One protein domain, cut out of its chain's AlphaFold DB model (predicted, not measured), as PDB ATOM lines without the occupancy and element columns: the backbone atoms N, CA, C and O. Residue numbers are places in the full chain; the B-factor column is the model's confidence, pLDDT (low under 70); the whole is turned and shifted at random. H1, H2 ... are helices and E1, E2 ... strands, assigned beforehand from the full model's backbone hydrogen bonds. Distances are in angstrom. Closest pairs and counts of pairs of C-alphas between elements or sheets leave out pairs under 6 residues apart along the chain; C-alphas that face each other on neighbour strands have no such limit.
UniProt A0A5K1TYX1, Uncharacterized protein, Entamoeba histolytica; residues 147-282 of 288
ATOM      1  N   GLU A 147      31.634  20.115  40.297       83.75
ATOM      2  CA  GLU A 147      30.737  21.274  40.240       83.75
ATOM      3  C   GLU A 147      30.445  21.721  38.798       83.75
ATOM      4  O   GLU A 147      29.292  21.738  38.398       83.75
ATOM      5  N   ASN A 148      31.475  21.963  37.981       88.94
ATOM      6  CA  ASN A 148      31.314  22.486  36.613       88.94
ATOM      7  C   ASN A 148      31.742  21.494  35.527       88.94
ATOM      8  O   ASN A 148      32.028  21.888  34.395       88.94
ATOM      9  N   SER A 149      31.881  20.209  35.856       91.94
ATOM     10  CA  SER A 149      32.273  19.233  34.844       91.94
ATOM     11  C   SER A 149      31.892  17.808  35.188       91.94
ATOM     12  O   SER A 149      32.008  17.401  36.341       91.94
ATOM     13  N   ILE A 150      31.615  17.013  34.163       93.06
ATOM     14  CA  ILE A 150      31.435  15.568  34.250       93.06
ATOM     15  C   ILE A 150      32.542  14.911  33.435       93.06
ATOM     16  O   ILE A 150      32.736  15.242  32.269       93.06
ATOM     17  N   VAL A 151      33.278  13.981  34.035       94.19
ATOM     18  CA  VAL A 151      34.277  13.169  33.336       94.19
ATOM     19  C   VAL A 151      33.758  11.744  33.236       94.19
ATOM     20  O   VAL A 151      33.482  11.105  34.249       94.19
ATOM     21  N   LEU A 152      33.656  11.254  32.008       95.00
ATOM     22  CA  LEU A 152      33.252   9.905  31.648       95.00
ATOM     23  C   LEU A 152      34.495   9.129  31.224       95.00
ATOM     24  O   LEU A 152      35.177   9.539  30.291       95.00
ATOM     25  N   LYS A 153      34.807   8.021  31.888       93.12
ATOM     26  CA  LYS A 153      35.954   7.164  31.572       93.12
ATOM     27  C   LYS A 153      35.511   5.927  30.819       93.12
ATOM     28  O   LYS A 153      34.472   5.347  31.121       93.12
ATOM     29  N   LYS A 154      36.341   5.470  29.882       89.06
ATOM     30  CA  LYS A 154      36.030   4.272  29.103       89.06
ATOM     31  C   LYS A 154      36.015   3.039  30.004       89.06
ATOM     32  O   LYS A 154      37.062   2.569  30.445       89.06
ATOM     33  N   VAL A 155      34.829   2.498  30.246       87.56
ATOM     34  CA  VAL A 155      34.630   1.242  30.973       87.56
ATOM     35  C   VAL A 155      33.687   0.339  30.193       87.56
ATOM     36  O   VAL A 155      32.777   0.807  29.510       87.56
ATOM     37  N   LYS A 156      33.897  -0.976  30.294       82.88
ATOM     38  CA  LYS A 156      32.979  -1.953  29.705       82.88
ATOM     39  C   LYS A 156      31.735  -2.064  30.588       82.88
ATOM     40  O   LYS A 156      31.856  -2.344  31.781       82.88
ATOM     41  N   GLY A 157      30.561  -1.868  29.996       81.06
ATOM     42  CA  GLY A 157      29.283  -1.871  30.698       81.06
ATOM     43  C   GLY A 157      28.240  -2.771  30.059       81.06
ATOM     44  O   GLY A 157      28.402  -3.250  28.939       81.06
ATOM     45  N   ASP A 158      27.160  -2.987  30.798       83.56
ATOM     46  CA  ASP A 158      25.892  -3.463  30.262       83.56
ATOM     47  C   ASP A 158      24.891  -2.298  30.179       83.56
ATOM     48  O   ASP A 158      25.168  -1.172  30.599       83.56
ATOM     49  N   ILE A 159      23.693  -2.577  29.663       83.06
ATOM     50  CA  ILE A 159      22.638  -1.566  29.536       83.06
ATOM     51  C   ILE A 159      22.250  -0.929  30.878       83.06
ATOM     52  O   ILE A 159      21.851   0.233  30.920       83.06
ATOM     53  N   THR A 160      22.389  -1.657  31.990       83.44
ATOM     54  CA  THR A 160      22.127  -1.115  33.323       83.44
ATOM     55  C   THR A 160      23.154  -0.046  33.667       83.44
ATOM     56  O   THR A 160      22.752   1.056  34.037       83.44
ATOM     57  N   LEU A 161      24.450  -0.315  33.488       87.38
ATOM     58  CA  LEU A 161      25.494   0.691  33.708       87.38
ATOM     59  C   LEU A 161      25.253   1.942  32.853       87.38
ATOM     60  O   LEU A 161      25.302   3.052  33.376       87.38
ATOM     61  N   TYR A 162      24.929   1.771  31.569       87.75
ATOM     62  CA  TYR A 162      24.686   2.888  30.649       87.75
ATOM     63  C   TYR A 162      23.513   3.772  31.085       87.75
ATOM     64  O   TYR A 162      23.634   4.997  31.090       87.75
ATOM     65  N   LYS A 163      22.414   3.175  31.562       85.06
ATOM     66  CA  LYS A 163      21.285   3.922  32.145       85.06
ATOM     67  C   LYS A 163      21.698   4.760  33.356       85.06
ATOM     68  O   LYS A 163      21.234   5.888  33.513       85.06
ATOM     69  N   TYR A 164      22.574   4.230  34.208       87.44
ATOM     70  CA  TYR A 164      23.090   4.977  35.356       87.44
ATOM     71  C   TYR A 164      24.059   6.090  34.951       87.44
ATOM     72  O   TYR A 164      24.001   7.160  35.549       87.44
ATOM     73  N   ILE A 165      24.891   5.882  33.925       89.88
ATOM     74  CA  ILE A 165      25.751   6.938  33.368       89.88
ATOM     75  C   ILE A 165      24.892   8.122  32.913       89.88
ATOM     76  O   ILE A 165      25.146   9.250  33.335       89.88
ATOM     77  N   TRP A 166      23.829   7.862  32.142       88.06
ATOM     78  CA  TRP A 166      22.886   8.903  31.729       88.06
ATOM     79  C   TRP A 166      22.257   9.623  32.912       88.06
ATOM     80  O   TRP A 166      22.271  10.849  32.948       88.06
ATOM     81  N   LYS A 167      21.798   8.876  33.919       86.88
ATOM     82  CA  LYS A 167      21.231   9.453  35.141       86.88
ATOM     83  C   LYS A 167      22.221  10.360  35.883       86.88
ATOM     84  O   LYS A 167      21.825  11.383  36.430       86.88
ATOM     85  N   CYS A 168      23.502  10.000  35.936       89.00
ATOM     86  CA  CYS A 168      24.531  10.849  36.539       89.00
ATOM     87  C   CYS A 168      24.751  12.138  35.737       89.00
ATOM     88  O   CYS A 168      24.941  13.194  36.337       89.00
ATOM     89  N   ILE A 169      24.707  12.059  34.405       88.62
ATOM     90  CA  ILE A 169      24.838  13.224  33.526       88.62
ATOM     91  C   ILE A 169      23.654  14.173  33.723       88.62
ATOM     92  O   ILE A 169      23.851  15.362  33.969       88.62
ATOM     93  N   THR A 170      22.432  13.648  33.674       85.12
ATOM     94  CA  THR A 170      21.205  14.452  33.748       85.12
ATOM     95  C   THR A 170      20.932  15.009  35.144       85.12
ATOM     96  O   THR A 170      20.366  16.089  35.256       85.12
ATOM     97  N   ASN A 171      21.389  14.339  36.209       86.00
ATOM     98  CA  ASN A 171      21.300  14.847  37.585       86.00
ATOM     99  C   ASN A 171      22.423  15.822  37.974       86.00
ATOM    100  O   ASN A 171      22.426  16.327  39.098       86.00
ATOM    101  N   SER A 172      23.403  16.046  37.100       85.56
ATOM    102  CA  SER A 172      24.411  17.085  37.317       85.56
ATOM    103  C   SER A 172      23.811  18.481  37.110       85.56
ATOM    104  O   SER A 172      22.646  18.612  36.735       85.56
ATOM    105  N   ARG A 173      24.638  19.528  37.244       84.12
ATOM    106  CA  ARG A 173      24.267  20.912  36.896       84.12
ATOM    107  C   ARG A 173      23.839  21.104  35.434       84.12
ATOM    108  O   ARG A 173      23.397  22.185  35.068       84.12
ATOM    109  N   LEU A 174      23.927  20.071  34.593       84.38
ATOM    110  CA  LEU A 174      23.321  20.067  33.263       84.38
ATOM    111  C   LEU A 174      21.809  20.354  33.320       84.38
ATOM    112  O   LEU A 174      21.279  20.999  32.420       84.38
ATOM    113  N   ASN A 175      21.121  19.938  34.392       83.81
ATOM    114  CA  ASN A 175      19.699  20.232  34.630       83.81
ATOM    115  C   ASN A 175      19.368  21.715  34.835       83.81
ATOM    116  O   ASN A 175      18.192  22.076  34.817       83.81
ATOM    117  N   GLU A 176      20.376  22.570  34.986       84.44
ATOM    118  CA  GLU A 176      20.208  24.017  35.070       84.44
ATOM    119  C   GLU A 176      20.076  24.675  33.687       84.44
ATOM    120  O   GLU A 176      19.785  25.865  33.625       84.44
ATOM    121  N   GLY A 177      20.239  23.922  32.589       80.25
ATOM    122  CA  GLY A 177      20.152  24.467  31.229       80.25
ATOM    123  C   GLY A 177      21.334  25.371  30.865       80.25
ATOM    124  O   GLY A 177      21.181  26.292  30.071       80.25
ATOM    125  N   ASN A 178      22.494  25.130  31.478       87.31
ATOM    126  CA  ASN A 178      23.722  25.884  31.244       87.31
ATOM    127  C   ASN A 178      24.452  25.386  29.995       87.31
ATOM    128  O   ASN A 178      24.374  24.202  29.672       87.31
ATOM    129  N   GLU A 179      25.226  26.263  29.361       87.56
ATOM    130  CA  GLU A 179      26.104  25.954  28.237       87.56
ATOM    131  C   GLU A 179      26.962  24.709  28.475       87.56
ATOM    132  O   GLU A 179      27.396  24.408  29.593       87.56
ATOM    133  N   ILE A 180      27.242  23.993  27.391       92.06
ATOM    134  CA  ILE A 180      27.999  22.747  27.420       92.06
ATOM    135  C   ILE A 180      29.199  22.892  26.501       92.06
ATOM    136  O   ILE A 180      29.073  23.361  25.375       92.06
ATOM    137  N   VAL A 181      30.355  22.407  26.946       90.38
ATOM    138  CA  VAL A 181      31.510  22.164  26.078       90.38
ATOM    139  C   VAL A 181      31.944  20.715  26.236       90.38
ATOM    140  O   VAL A 181      32.159  20.242  27.352       90.38
ATOM    141  N   VAL A 182      32.086  20.008  25.118       91.31
ATOM    142  CA  VAL A 182      32.479  18.593  25.090       91.31
ATOM    143  C   VAL A 182      33.930  18.477  24.634       91.31
ATOM    144  O   VAL A 182      34.296  18.977  23.572       91.31
ATOM    145  N   ILE A 183      34.753  17.813  25.443       91.75
ATOM    146  CA  ILE A 183      36.142  17.470  25.134       91.75
ATOM    147  C   ILE A 183      36.222  15.950  25.020       91.75
ATOM    148  O   ILE A 183      36.001  15.235  26.001       91.75
ATOM    149  N   GLU A 184      36.526  15.468  23.822       91.00
ATOM    150  CA  GLU A 184      36.614  14.047  23.491       91.00
ATOM    151  C   GLU A 184      38.076  13.612  23.425       91.00
ATOM    152  O   GLU A 184      38.874  14.177  22.680       91.00
ATOM    153  N   GLU A 185      38.423  12.582  24.186       89.88
ATOM    154  CA  GLU A 185      39.735  11.946  24.178       89.88
ATOM    155  C   GLU A 185      39.570  10.426  24.098       89.88
ATOM    156  O   GLU A 185      38.541   9.858  24.468       89.88
ATOM    157  N   SER A 186      40.612   9.718  23.660       85.56
ATOM    158  CA  SER A 186      40.522   8.261  23.436       85.56
ATOM    159  C   SER A 186      40.108   7.446  24.676       85.56
ATOM    160  O   SER A 186      39.547   6.354  24.541       85.56
ATOM    161  N   GLN A 187      40.386   7.962  25.879       89.25
ATOM    162  CA  GLN A 187      40.141   7.292  27.163       89.25
ATOM    163  C   GLN A 187      39.049   7.951  28.010       89.25
ATOM    164  O   GLN A 187      38.621   7.358  29.008       89.25
ATOM    165  N   PHE A 188      38.598   9.155  27.651       93.12
ATOM    166  CA  PHE A 188      37.569   9.863  28.403       93.12
ATOM    167  C   PHE A 188      36.796  10.874  27.550       93.12
ATOM    168  O   PHE A 188      37.322  11.424  26.591       93.12
ATOM    169  N   ILE A 189      35.572  11.178  27.971       94.00
ATOM    170  CA  ILE A 189      34.828  12.366  27.543       94.00
ATOM    171  C   ILE A 189      34.703  13.286  28.748       94.00
ATOM    172  O   ILE A 189      34.312  12.847  29.830       94.00
ATOM    173  N   LYS A 190      35.027  14.565  28.581       93.25
ATOM    174  CA  LYS A 190      34.785  15.592  29.594       93.25
ATOM    175  C   LYS A 190      33.724  16.561  29.093       93.25
ATOM    176  O   LYS A 190      33.880  17.175  28.046       93.25
ATOM    177  N   ILE A 191      32.672  16.707  29.881       93.50
ATOM    178  CA  ILE A 191      31.583  17.654  29.677       93.50
ATOM    179  C   ILE A 191      31.841  18.802  30.646       93.50
ATOM    180  O   ILE A 191      31.825  18.591  31.856       93.50
ATOM    181  N   CYS A 192      32.136  19.991  30.144       92.19
ATOM    182  CA  CYS A 192      32.244  21.209  30.941       92.19
ATOM    183  C   CYS A 192      30.900  21.938  30.912       92.19
ATOM    184  O   CYS A 192      30.287  22.036  29.853       92.19
ATOM    185  N   ILE A 193      30.462  22.429  32.069       91.00
ATOM    186  CA  ILE A 193      29.189  23.126  32.253       91.00
ATOM    187  C   ILE A 193      29.505  24.599  32.517       91.00
ATOM    188  O   ILE A 193      30.256  24.913  33.445       91.00
ATOM    189  N   GLY A 194      28.987  25.466  31.653       87.25
ATOM    190  CA  GLY A 194      29.245  26.901  31.626       87.25
ATOM    191  C   GLY A 194      28.163  27.722  32.323       87.25
ATOM    192  O   GLY A 194      27.604  27.317  33.346       87.25
ATOM    193  N   THR A 195      27.907  28.905  31.776       87.25
ATOM    194  CA  THR A 195      26.867  29.835  32.234       87.25
ATOM    195  C   THR A 195      25.491  29.462  31.678       87.25
ATOM    196  O   THR A 195      25.414  28.667  30.742       87.25
ATOM    197  N   PRO A 196      24.394  29.984  32.253       87.38
ATOM    198  CA  PRO A 196      23.060  29.832  31.679       87.38
ATOM    199  C   PRO A 196      23.003  30.310  30.225       87.38
ATOM    200  O   PRO A 196      23.708  31.241  29.855       87.38
ATOM    201  N   VAL A 197      22.150  29.680  29.420       87.31
ATOM    202  CA  VAL A 197      21.811  30.146  28.067       87.31
ATOM    203  C   VAL A 197      21.018  31.456  28.170       87.31
ATOM    204  O   VAL A 197      20.040  31.500  28.915       87.31
ATOM    205  N   GLU A 198      21.413  32.503  27.439       86.88
ATOM    206  CA  GLU A 198      20.814  33.850  27.565       86.88
ATOM    207  C   GLU A 198      20.095  34.345  26.297       86.88
ATOM    208  O   GLU A 198      19.295  35.277  26.381       86.88
ATOM    209  N   SER A 199      20.327  33.725  25.134       87.38
ATOM    210  CA  SER A 199      19.721  34.125  23.853       87.38
ATOM    211  C   SER A 199      19.225  32.938  23.026       87.38
ATOM    212  O   SER A 199      19.553  31.779  23.305       87.38
ATOM    213  N   PHE A 200      18.405  33.209  22.006       83.94
ATOM    214  CA  PHE A 200      17.928  32.164  21.099       83.94
ATOM    215  C   PHE A 200      19.073  31.516  20.298       83.94
ATOM    216  O   PHE A 200      19.112  30.291  20.161       83.94
ATOM    217  N   ASP A 201      20.053  32.303  19.850       85.19
ATOM    218  CA  ASP A 201      21.252  31.788  19.177       85.19
ATOM    219  C   ASP A 201      22.069  30.863  20.098       85.19
ATOM    220  O   ASP A 201      22.493  29.775  19.680       85.19
ATOM    221  N   ASP A 202      22.220  31.235  21.374       87.12
ATOM    222  CA  ASP A 202      22.880  30.393  22.380       87.12
ATOM    223  C   ASP A 202      22.100  29.097  22.611       87.12
ATOM    224  O   ASP A 202      22.701  28.030  22.741       87.12
ATOM    225  N   PHE A 203      20.763  29.147  22.591       86.12
ATOM    226  CA  PHE A 203      19.918  27.958  22.691       86.12
ATOM    227  C   PHE A 203      20.109  27.012  21.494       86.12
ATOM    228  O   PHE A 203      20.232  25.796  21.674       86.12
ATOM    229  N   VAL A 204      20.168  27.536  20.266       83.31
ATOM    230  CA  VAL A 204      20.411  26.720  19.063       83.31
ATOM    231  C   VAL A 204      21.808  26.090  19.110       83.31
ATOM    232  O   VAL A 204      21.967  24.901  18.809       83.31
ATOM    233  N   SER A 205      22.822  26.853  19.530       86.44
ATOM    234  CA  SER A 205      24.192  26.362  19.738       86.44
ATOM    235  C   SER A 205      24.262  25.286  20.829       86.44
ATOM    236  O   SER A 205      24.878  24.225  20.650       86.44
ATOM    237  N   TYR A 206      23.557  25.513  21.937       87.88
ATOM    238  CA  TYR A 206      23.393  24.570  23.032       87.88
ATOM    239  C   TYR A 206      22.771  23.257  22.549       87.88
ATOM    240  O   TYR A 206      23.311  22.189  22.830       87.88
ATOM    241  N   LEU A 207      21.689  23.320  21.768       83.62
ATOM    242  CA  LEU A 207      20.995  22.146  21.241       83.62
ATOM    243  C   LEU A 207      21.915  21.304  20.346       83.62
ATOM    244  O   LEU A 207      22.002  20.088  20.521       83.62
ATOM    245  N   LYS A 208      22.659  21.949  19.437       83.19
ATOM    246  CA  LYS A 208      23.664  21.282  18.589       83.19
ATOM    247  C   LYS A 208      24.744  20.604  19.435       83.19
ATOM    248  O   LYS A 208      25.112  19.457  19.177       83.19
ATOM    249  N   THR A 209      25.223  21.284  20.473       87.94
ATOM    250  CA  THR A 209      26.270  20.752  21.355       87.94
ATOM    251  C   THR A 209      25.766  19.608  22.230       87.94
ATOM    252  O   THR A 209      26.480  18.624  22.416       87.94
ATOM    253  N   LEU A 210      24.529  19.689  22.721       87.06
ATOM    254  CA  LEU A 210      23.888  18.625  23.484       87.06
ATOM    255  C   LEU A 210      23.700  17.369  22.627       87.06
ATOM    256  O   LEU A 210      24.033  16.277  23.077       87.06
ATOM    257  N   LEU A 211      23.227  17.504  21.387       82.00
ATOM    258  CA  LEU A 211      23.085  16.371  20.466       82.00
ATOM    259  C   LEU A 211      24.435  15.706  20.191       82.00
ATOM    260  O   LEU A 211      24.591  14.504  20.424       82.00
ATOM    261  N   LYS A 212      25.445  16.513  19.847       84.75
ATOM    262  CA  LYS A 212      26.815  16.029  19.658       84.75
ATOM    263  C   LYS A 212      27.348  15.329  20.910       84.75
ATOM    264  O   LYS A 212      27.979  14.279  20.798       84.75
ATOM    265  N   MET A 213      27.098  15.876  22.101       89.31
ATOM    266  CA  MET A 213      27.478  15.254  23.372       89.31
ATOM    267  C   MET A 213      26.866  13.859  23.492       89.31
ATOM    268  O   MET A 213      27.579  12.904  23.805       89.31
ATOM    269  N   ILE A 214      25.559  13.726  23.248       86.06
ATOM    270  CA  ILE A 214      24.875  12.447  23.429       86.06
ATOM    271  C   ILE A 214      25.381  11.422  22.398       86.06
ATOM    272  O   ILE A 214      25.655  10.277  22.770       86.06
ATOM    273  N   GLN A 215      25.592  11.830  21.142       83.00
ATOM    274  CA  GLN A 215      26.182  10.983  20.102       83.00
ATOM    275  C   GLN A 215      27.600  10.529  20.484       83.00
ATOM    276  O   GLN A 215      27.891   9.335  20.477       83.00
ATOM    277  N   SER A 216      28.445  11.455  20.939       88.56
ATOM    278  CA  SER A 216      29.826  11.158  21.348       88.56
ATOM    279  C   SER A 216      29.880  10.132  22.478       88.56
ATOM    280  O   SER A 216      30.689   9.209  22.450       88.56
ATOM    281  N   ILE A 217      28.996  10.251  23.471       89.31
ATOM    282  CA  ILE A 217      28.898   9.297  24.585       89.31
ATOM    283  C   ILE A 217      28.411   7.934  24.092       89.31
ATOM    284  O   ILE A 217      28.952   6.902  24.501       89.31
ATOM    285  N   THR A 218      27.412   7.929  23.210       86.62
ATOM    286  CA  THR A 218      26.867   6.708  22.604       86.62
ATOM    287  C   THR A 218      27.959   5.946  21.861       86.62
ATOM    288  O   THR A 218      28.147   4.757  22.120       86.62
ATOM    289  N   ASP A 219      28.750   6.633  21.037       87.06
ATOM    290  CA  ASP A 219      29.858   6.040  20.284       87.06
ATOM    291  C   ASP A 219      31.005   5.589  21.196       87.06
ATOM    292  O   ASP A 219      31.560   4.498  21.035       87.06
ATOM    293  N   PHE A 220      31.344   6.401  22.197       90.44
ATOM    294  CA  PHE A 220      32.438   6.130  23.126       90.44
ATOM    295  C   PHE A 220      32.233   4.846  23.937       90.44
ATOM    296  O   PHE A 220      33.187   4.088  24.155       90.44
ATOM    297  N   TYR A 221      30.989   4.582  24.343       88.75
ATOM    298  CA  TYR A 221      30.595   3.372  25.068       88.75
ATOM    299  C   TYR A 221      30.005   2.275  24.173       88.75
ATOM    300  O   TYR A 221      29.759   1.177  24.673       88.75
ATOM    301  N   GLN A 222      29.793   2.543  22.881       86.75
ATOM    302  CA  GLN A 222      29.072   1.657  21.960       86.75
ATOM    303  C   GLN A 222      27.709   1.245  22.540       86.75
ATOM    304  O   GLN A 222      27.379   0.059  22.634       86.75
ATOM    305  N   MET A 223      26.949   2.231  23.022       85.44
ATOM    306  CA  MET A 223      25.652   1.979  23.648       85.44
ATOM    307  C   MET A 223      24.626   1.521  22.602       85.44
ATOM    308  O   MET A 223      24.603   2.068  21.502       85.44
ATOM    309  N   PRO A 224      23.747   0.559  22.935       80.00
ATOM    310  CA  PRO A 224      22.594   0.251  22.095       80.00
ATOM    311  C   PRO A 224      21.574   1.399  22.138       80.00
ATOM    312  O   PRO A 224      21.442   2.073  23.167       80.00
ATOM    313  N   ASP A 225      20.812   1.575  21.058       72.88
ATOM    314  CA  ASP A 225      19.811   2.645  20.915       72.88
ATOM    315  C   ASP A 225      18.820   2.689  22.091       72.88
ATOM    316  O   ASP A 225      18.473   3.759  22.591       72.88
ATOM    317  N   ASP A 226      18.408   1.529  22.601       70.69
ATOM    318  CA  ASP A 226      17.476   1.374  23.720       70.69
ATOM    319  C   ASP A 226      17.995   1.992  25.032       70.69
ATOM    320  O   ASP A 226      17.205   2.495  25.834       70.69
ATOM    321  N   ALA A 227      19.316   2.040  25.242       71.50
ATOM    322  CA  ALA A 227      19.898   2.721  26.400       71.50
ATOM    323  C   ALA A 227      19.735   4.249  26.315       71.50
ATOM    324  O   ALA A 227      19.558   4.907  27.344       71.50
ATOM    325  N   VAL A 228      19.786   4.801  25.101       71.38
ATOM    326  CA  VAL A 228      19.652   6.240  24.835       71.38
ATOM    327  C   VAL A 228      18.174   6.646  24.822       71.38
ATOM    328  O   VAL A 228      17.812   7.683  25.379       71.38
ATOM    329  N   ILE A 229      17.290   5.801  24.278       70.62
ATOM    330  CA  ILE A 229      15.835   6.026  24.270       70.62
ATOM    331  C   ILE A 229      15.275   6.151  25.692       70.62
ATOM    332  O   ILE A 229      14.430   7.011  25.934       70.62
ATOM    333  N   ASP A 230      15.739   5.334  26.636       67.94
ATOM    334  CA  ASP A 230      15.294   5.417  28.035       67.94
ATOM    335  C   ASP A 230      15.830   6.669  28.759       67.94
ATOM    336  O   ASP A 230      15.242   7.128  29.742       67.94
ATOM    337  N   ALA A 231      16.938   7.239  28.280       68.81
ATOM    338  CA  ALA A 231      17.485   8.496  28.783       68.81
ATOM    339  C   ALA A 231      16.818   9.727  28.152       68.81
ATOM    340  O   ALA A 231      16.858  10.806  28.739       68.81
ATOM    341  N   ALA A 232      16.164   9.570  26.997       71.88
ATOM    342  CA  ALA A 232      15.584  10.655  26.212       71.88
ATOM    343  C   ALA A 232      14.658  11.579  27.015       71.88
ATOM    344  O   ALA A 232      14.780  12.800  26.957       71.88
ATOM    345  N   SER A 233      13.761  10.990  27.808       73.06
ATOM    346  CA  SER A 233      12.812  11.728  28.650       73.06
ATOM    347  C   SER A 233      13.497  12.569  29.730       73.06
ATOM    348  O   SER A 233      12.946  13.571  30.171       73.06
ATOM    349  N   GLN A 234      14.711  12.199  30.140       75.94
ATOM    350  CA  GLN A 234      15.464  12.906  31.176       75.94
ATOM    351  C   GLN A 234      16.108  14.197  30.653       75.94
ATOM    352  O   GLN A 234      16.456  15.059  31.454       75.94
ATOM    353  N   PHE A 235      16.242  14.355  29.332       79.06
ATOM    354  CA  PHE A 235      16.724  15.592  28.709       79.06
ATOM    355  C   PHE A 235      15.642  16.661  28.573       79.06
ATOM    356  O   PHE A 235      15.959  17.831  28.378       79.06
ATOM    357  N   VAL A 236      14.371  16.289  28.717       76.81
ATOM    358  CA  VAL A 236      13.258  17.223  28.550       76.81
ATOM    359  C   VAL A 236      13.293  18.367  29.578       76.81
ATOM    360  O   VAL A 236      13.293  19.525  29.154       76.81
ATOM    361  N   PRO A 237      13.465  18.117  30.894       78.94
ATOM    362  CA  PRO A 237      13.594  19.198  31.875       78.94
ATOM    363  C   PRO A 237      14.823  20.089  31.646       78.94
ATOM    364  O   PRO A 237      14.746  21.299  31.834       78.94
ATOM    365  N   ILE A 238      15.944  19.499  31.213       84.50
ATOM    366  CA  ILE A 238      17.190  20.212  30.888       84.50
ATOM    367  C   ILE A 238      16.941  21.239  29.775       84.50
ATOM    368  O   ILE A 238      17.307  22.408  29.885       84.50
ATOM    369  N   LEU A 239      16.278  20.800  28.709       81.56
ATOM    370  CA  LEU A 239      16.005  21.612  27.528       81.56
ATOM    371  C   LEU A 239      14.910  22.652  27.776       81.56
ATOM    372  O   LEU A 239      15.033  23.782  27.311       81.56
ATOM    373  N   SER A 240      13.891  22.314  28.571       80.50
ATOM    374  CA  SER A 240      12.905  23.278  29.074       80.50
ATOM    375  C   SER A 240      13.585  24.399  29.873       80.50
ATOM    376  O   SER A 240      13.305  25.585  29.677       80.50
ATOM    377  N   LYS A 241      14.572  24.048  30.706       85.25
ATOM    378  CA  LYS A 241      15.340  25.030  31.470       85.25
ATOM    379  C   LYS A 241      16.223  25.910  30.582       85.25
ATOM    380  O   LYS A 241      16.186  27.128  30.752       85.25
ATOM    381  N   ALA A 242      16.931  25.332  29.610       84.38
ATOM    382  CA  ALA A 242      17.719  26.093  28.635       84.38
ATOM    383  C   ALA A 242      16.838  27.072  27.833       84.38
ATOM    384  O   ALA A 242      17.189  28.239  27.684       84.38
ATOM    385  N   ARG A 243      15.642  26.634  27.410       82.50
ATOM    386  CA  ARG A 243      14.642  27.489  26.744       82.50
ATOM    387  C   ARG A 243      14.191  28.654  27.628       82.50
ATOM    388  O   ARG A 243      13.998  29.760  27.136       82.50
ATOM    389  N   SER A 244      14.000  28.432  28.929       80.88
ATOM    390  CA  SER A 244      13.574  29.510  29.834       80.88
ATOM    391  C   SER A 244      14.597  30.651  29.931       80.88
ATOM    392  O   SER A 244      14.212  31.791  30.186       80.88
ATOM    393  N   GLY A 245      15.881  30.357  29.698       79.12
ATOM    394  CA  GLY A 245      16.961  31.343  29.706       79.12
ATOM    395  C   GLY A 245      16.947  32.292  28.503       79.12
ATOM    396  O   GLY A 245      17.293  33.458  28.657       79.12
ATOM    397  N   CYS A 246      16.441  31.847  27.347       75.44
ATOM    398  CA  CYS A 246      16.411  32.629  26.108       75.44
ATOM    399  C   CYS A 246      15.104  33.407  25.865       75.44
ATOM    400  O   CYS A 246      14.820  33.755  24.725       75.44
ATOM    401  N   ASN A 247      14.287  33.646  26.902       73.94
ATOM    402  CA  ASN A 247      12.970  34.303  26.817       73.94
ATOM    403  C   ASN A 247      11.978  33.590  25.869       73.94
ATOM    404  O   ASN A 247      12.032  33.695  24.647       73.94
ATOM    405  N   GLU A 248      10.972  32.916  26.435       67.88
ATOM    406  CA  GLU A 248      10.009  32.091  25.682       67.88
ATOM    407  C   GLU A 248       9.309  32.807  24.511       67.88
ATOM    408  O   GLU A 248       8.922  32.154  23.544       67.88
ATOM    409  N   SER A 249       9.156  34.135  24.586       70.00
ATOM    410  CA  SER A 249       8.524  34.942  23.534       70.00
ATOM    411  C   SER A 249       9.410  35.194  22.308       70.00
ATOM    412  O   SER A 249       8.883  35.452  21.225       70.00
ATOM    413  N   GLU A 250      10.731  35.142  22.476       72.12
ATOM    414  CA  GLU A 250      11.730  35.192  21.403       72.12
ATOM    415  C   GLU A 250      11.804  33.823  20.726       72.12
ATOM    416  O   GLU A 250      11.623  33.712  19.515       72.12
ATOM    417  N   PHE A 251      11.871  32.764  21.538       73.69
ATOM    418  CA  PHE A 251      11.839  31.382  21.071       73.69
ATOM    419  C   PHE A 251      10.626  31.069  20.178       73.69
ATOM    420  O   PHE A 251      10.798  30.565  19.071       73.69
ATOM    421  N   ASP A 252       9.404  31.391  20.622       72.44
ATOM    422  CA  ASP A 252       8.175  31.091  19.864       72.44
ATOM    423  C   ASP A 252       8.084  31.875  18.531       72.44
ATOM    424  O   ASP A 252       7.334  31.479  17.639       72.44
ATOM    425  N   LYS A 253       8.824  32.985  18.379       75.38
ATOM    426  CA  LYS A 253       8.866  33.777  17.135       75.38
ATOM    427  C   LYS A 253       9.925  33.288  16.161       75.38
ATOM    428  O   LYS A 253       9.695  33.316  14.954       75.38
ATOM    429  N   GLU A 254      11.092  32.933  16.680       77.25
ATOM    430  CA  GLU A 254      12.263  32.644  15.859       77.25
ATOM    431  C   GLU A 254      12.313  31.177  15.442       77.25
ATOM    432  O   GLU A 254      12.738  30.878  14.327       77.25
ATOM    433  N   TRP A 255      11.791  30.268  16.269       79.00
ATOM    434  CA  TRP A 255      11.755  28.840  15.975       79.00
ATOM    435  C   TRP A 255      10.891  28.512  14.748       79.00
ATOM    436  O   TRP A 255       9.680  28.728  14.735       79.00
ATOM    437  N   ASN A 256      11.513  27.952  13.707       76.12
ATOM    438  CA  ASN A 256      10.863  27.650  12.432       76.12
ATOM    439  C   ASN A 256      11.466  26.413  11.731       76.12
ATOM    440  O   ASN A 256      12.493  25.872  12.150       76.12
ATOM    441  N   ASP A 257      10.833  25.983  10.633       65.81
ATOM    442  CA  ASP A 257      11.220  24.795   9.860       65.81
ATOM    443  C   ASP A 257      12.655  24.844   9.308       65.81
ATOM    444  O   ASP A 257      13.287  23.797   9.151       65.81
ATOM    445  N   GLU A 258      13.201  26.030   9.023       72.88
ATOM    446  CA  GLU A 258      14.571  26.192   8.527       72.88
ATOM    447  C   GLU A 258      15.598  25.904   9.625       72.88
ATOM    448  O   GLU A 258      16.550  25.161   9.384       72.88
ATOM    449  N   ILE A 259      15.360  26.392  10.844       70.62
ATOM    450  CA  ILE A 259      16.215  26.133  12.016       70.62
ATOM    451  C   ILE A 259      16.151  24.664  12.420       70.62
ATOM    452  O   ILE A 259      17.187  24.042  12.649       70.62
ATOM    453  N   ILE A 260      14.946  24.084  12.442       67.06
ATOM    454  CA  ILE A 260      14.746  22.640  12.621       67.06
ATOM    455  C   ILE A 260      15.617  21.901  11.599       67.06
ATOM    456  O   ILE A 260      16.450  21.060  11.930       67.06
ATOM    457  N   THR A 261      15.486  22.264  10.332       67.00
ATOM    458  CA  THR A 261      16.232  21.621   9.261       67.00
ATOM    459  C   THR A 261      17.754  21.788   9.415       67.00
ATOM    460  O   THR A 261      18.482  20.828   9.166       67.00
ATOM    461  N   ASP A 262      18.256  22.953   9.826       69.88
ATOM    462  CA  ASP A 262      19.689  23.212  10.029       69.88
ATOM    463  C   ASP A 262      20.282  22.403  11.192       69.88
ATOM    464  O   ASP A 262      21.330  21.772  11.043       69.88
ATOM    465  N   VAL A 263      19.583  22.338  12.327       66.88
ATOM    466  CA  VAL A 263      20.013  21.531  13.478       66.88
ATOM    467  C   VAL A 263      20.014  20.033  13.132       66.88
ATOM    468  O   VAL A 263      20.884  19.302  13.602       66.88
ATOM    469  N   PHE A 264      19.084  19.559  12.290       64.94
ATOM    470  CA  PHE A 264      18.839  18.117  12.095       64.94
ATOM    471  C   PHE A 264      19.333  17.521  10.769       64.94
ATOM    472  O   PHE A 264      19.217  16.310  10.568       64.94
ATOM    473  N   LYS A 265      19.899  18.317   9.855       60.28
ATOM    474  CA  LYS A 265      20.367  17.846   8.535       60.28
ATOM    475  C   LYS A 265      21.593  16.922   8.578       60.28
ATOM    476  O   LYS A 265      21.857  16.263   7.574       60.28
ATOM    477  N   GLN A 266      22.356  16.895   9.675       54.28
ATOM    478  CA  GLN A 266      23.708  16.312   9.680       54.28
ATOM    479  C   GLN A 266      23.871  14.949  10.383       54.28
ATOM    480  O   GLN A 266      24.904  14.318  10.173       54.28
ATOM    481  N   GLU A 267      22.896  14.429  11.142       53.88
ATOM    482  CA  GLU A 267      23.092  13.178  11.908       53.88
ATOM    483  C   GLU A 267      22.305  11.971  11.364       53.88
ATOM    484  O   GLU A 267      21.080  11.979  11.235       53.88
ATOM    485  N   ALA A 268      23.038  10.892  11.062       45.16
ATOM    486  CA  ALA A 268      22.552   9.694  10.372       45.16
ATOM    487  C   ALA A 268      21.697   8.732  11.231       45.16
ATOM    488  O   ALA A 268      21.088   7.819  10.678       45.16
ATOM    489  N   ASN A 269      21.574   8.945  12.546       54.75
ATOM    490  CA  ASN A 269      20.841   8.047  13.455       54.75
ATOM    491  C   ASN A 269      19.545   8.685  13.979       54.75
ATOM    492  O   ASN A 269      19.353   8.936  15.162       54.75
ATOM    493  N   GLY A 270      18.622   8.973  13.062       53.31
ATOM    494  CA  GLY A 270      17.500   9.881  13.303       53.31
ATOM    495  C   GLY A 270      16.361   9.416  14.222       53.31
ATOM    496  O   GLY A 270      15.457  10.212  14.431       53.31
ATOM    497  N   LEU A 271      16.309   8.188  14.754       57.06
ATOM    498  CA  LEU A 271      15.122   7.739  15.515       57.06
ATOM    499  C   LEU A 271      15.101   8.268  16.961       57.06
ATOM    500  O   LEU A 271      14.083   8.791  17.417       57.06
ATOM    501  N   VAL A 272      16.223   8.154  17.676       58.72
ATOM    502  CA  VAL A 272      16.324   8.554  19.090       58.72
ATOM    503  C   VAL A 272      16.243  10.074  19.234       58.72
ATOM    504  O   VAL A 272      15.501  10.577  20.077       58.72
ATOM    505  N   TRP A 273      16.906  10.805  18.335       63.66
ATOM    506  CA  TRP A 273      16.912  12.270  18.299       63.66
ATOM    507  C   TRP A 273      15.548  12.850  17.957       63.66
ATOM    508  O   TRP A 273      15.064  13.738  18.657       63.66
ATOM    509  N   LYS A 274      14.871  12.277  16.948       63.03
ATOM    510  CA  LYS A 274      13.483  12.638  16.640       63.03
ATOM    511  C   LYS A 274      12.591  12.425  17.855       63.03
ATOM    512  O   LYS A 274      11.735  13.260  18.089       63.03
ATOM    513  N   LYS A 275      12.800  11.371  18.654       61.97
ATOM    514  CA  LYS A 275      12.001  11.109  19.861       61.97
ATOM    515  C   LYS A 275      12.298  12.082  21.007       61.97
ATOM    516  O   LYS A 275      11.343  12.616  21.559       61.97
ATOM    517  N   ILE A 276      13.570  12.342  21.335       58.97
ATOM    518  CA  ILE A 276      13.965  13.348  22.347       58.97
ATOM    519  C   ILE A 276      13.307  14.685  22.019       58.97
ATOM    520  O   ILE A 276      12.669  15.292  22.870       58.97
ATOM    521  N   ILE A 277      13.389  15.103  20.761       59.31
ATOM    522  CA  ILE A 277      12.967  16.433  20.330       59.31
ATOM    523  C   ILE A 277      11.460  16.511  20.098       59.31
ATOM    524  O   ILE A 277      10.843  17.514  20.440       59.31
ATOM    525  N   TYR A 278      10.826  15.438  19.630       61.12
ATOM    526  CA  TYR A 278       9.366  15.335  19.638       61.12
ATOM    527  C   TYR A 278       8.822  15.463  21.067       61.12
ATOM    528  O   TYR A 278       7.844  16.167  21.283       61.12
ATOM    529  N   MET A 279       9.483  14.876  22.070       58.34
ATOM    530  CA  MET A 279       9.081  15.064  23.469       58.34
ATOM    531  C   MET A 279       9.240  16.520  23.947       58.34
ATOM    532  O   MET A 279       8.363  17.002  24.655       58.34
ATOM    533  N   LEU A 280      10.274  17.249  23.506       54.41
ATOM    534  CA  LEU A 280      10.433  18.689  23.794       54.41
ATOM    535  C   LEU A 280       9.329  19.556  23.199       54.41
ATOM    536  O   LEU A 280       8.912  20.540  23.803       54.41
ATOM    537  N   LEU A 281       8.887  19.212  21.992       53.28
ATOM    538  CA  LEU A 281       7.885  19.976  21.254       53.28
ATOM    539  C   LEU A 281       6.461  19.689  21.756       53.28
ATOM    540  O   LEU A 281       5.593  20.553  21.656       53.28
ATOM    541  N   PHE A 282       6.217  18.499  22.315       53.66
ATOM    542  CA  PHE A 282       4.891  18.048  22.745       53.66
ATOM    543  C   PHE A 282       4.633  18.127  24.257       53.66
ATOM    544  O   PHE A 282       3.517  17.821  24.670       53.66
TER     545      PHE A 282
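Overview. This is residues 147 to 282 of the 288 residues of an uncharacterized protein of Entamoeba histolytica (UniProt A0A5K1TYX1). A small antiparallel sheet, in the order E1, E3, E2, forms one wall, and the long helix H3 runs over one of its faces through the core of the domain. Shorter helices gather round H3's other sides: H1, H4, H5 and H8, with H7 beside its residues 204 to 208 and H6 across its end at residue 200. The printed part has 136 residues, with eight named helices and three named strands in the order E1 H1 H2 E2 E3 H3 H4 H5 H6 H7 H8, a mixed class. It is compact, with a radius of gyration of the C-alphas of 14.5 A and spans of 45 by 32 by 23 A.

Arrangement. Start at inner strand E3, residues 188 to 196; E1, residues 149 to 153, is antiparallel to it, with N 150 and O 191 at 2.8 A. E2, residues 178 to 185, forms a hairpin with E3, with N 183 and O 190 at 2.8 A. H3, residues 200 to 221, makes two layers with the sheet, helix on one face, at a height of 8.4 A over E3 and E2; the C-alphas of Glu 179 and Tyr 206 are the closest to E2, 6.0 A. E1, H1 (residues 159 to 170), H2 (173 to 176) and E2 form a split strand-helix-strand unit, E3 between its strands, with a right-handed crossover. H1 touches H4, residues 225 to 232, at a shallow tilt of 29 degrees, closest at C-alphas 159 and 227, 6.0 A. H2 touches H5, residues 235 to 245, closest at C-alphas 175 and 238, 4.5 A. H8, residues 270 to 282, touches H4 with residues 272 to 276 alone, closest at C-alphas 276 and 232, 5.0 A. H6, residues 248 to 254, and H7, residues 257 to 264, each only just touch H3, with 3 pairs of C-alphas within 8 A; the closest are 251 and 200, 6.1 A, and 263 and 208, 6.3 A. Every O i to N i+4 pair is within hydrogen-bond range in H1, H3, H5, H7 and H8, against 3 of 4 in H4 and 2 of 3 in H6; H2 is too short for one.

Along the chain. Find C-alpha 149, where E1 begins, at (32.273, 19.233, 34.844). H3 runs 31.7 A from C-alpha 200 at (17.928, 32.164, 21.099); E3 measures 24.9 A and E2 22.4 A. H8 ends at C-alpha 282, (4.891, 18.048, 22.745).

Size, cuts and confidence. The two C-alphas farthest apart, Lys 156 and Lys 253, are 44.9 A apart. The printed part has no cut, and its links are tight. Look for low confidence, pLDDT under 70, at residues 230 to 231, 248, 257 and 260 to 282.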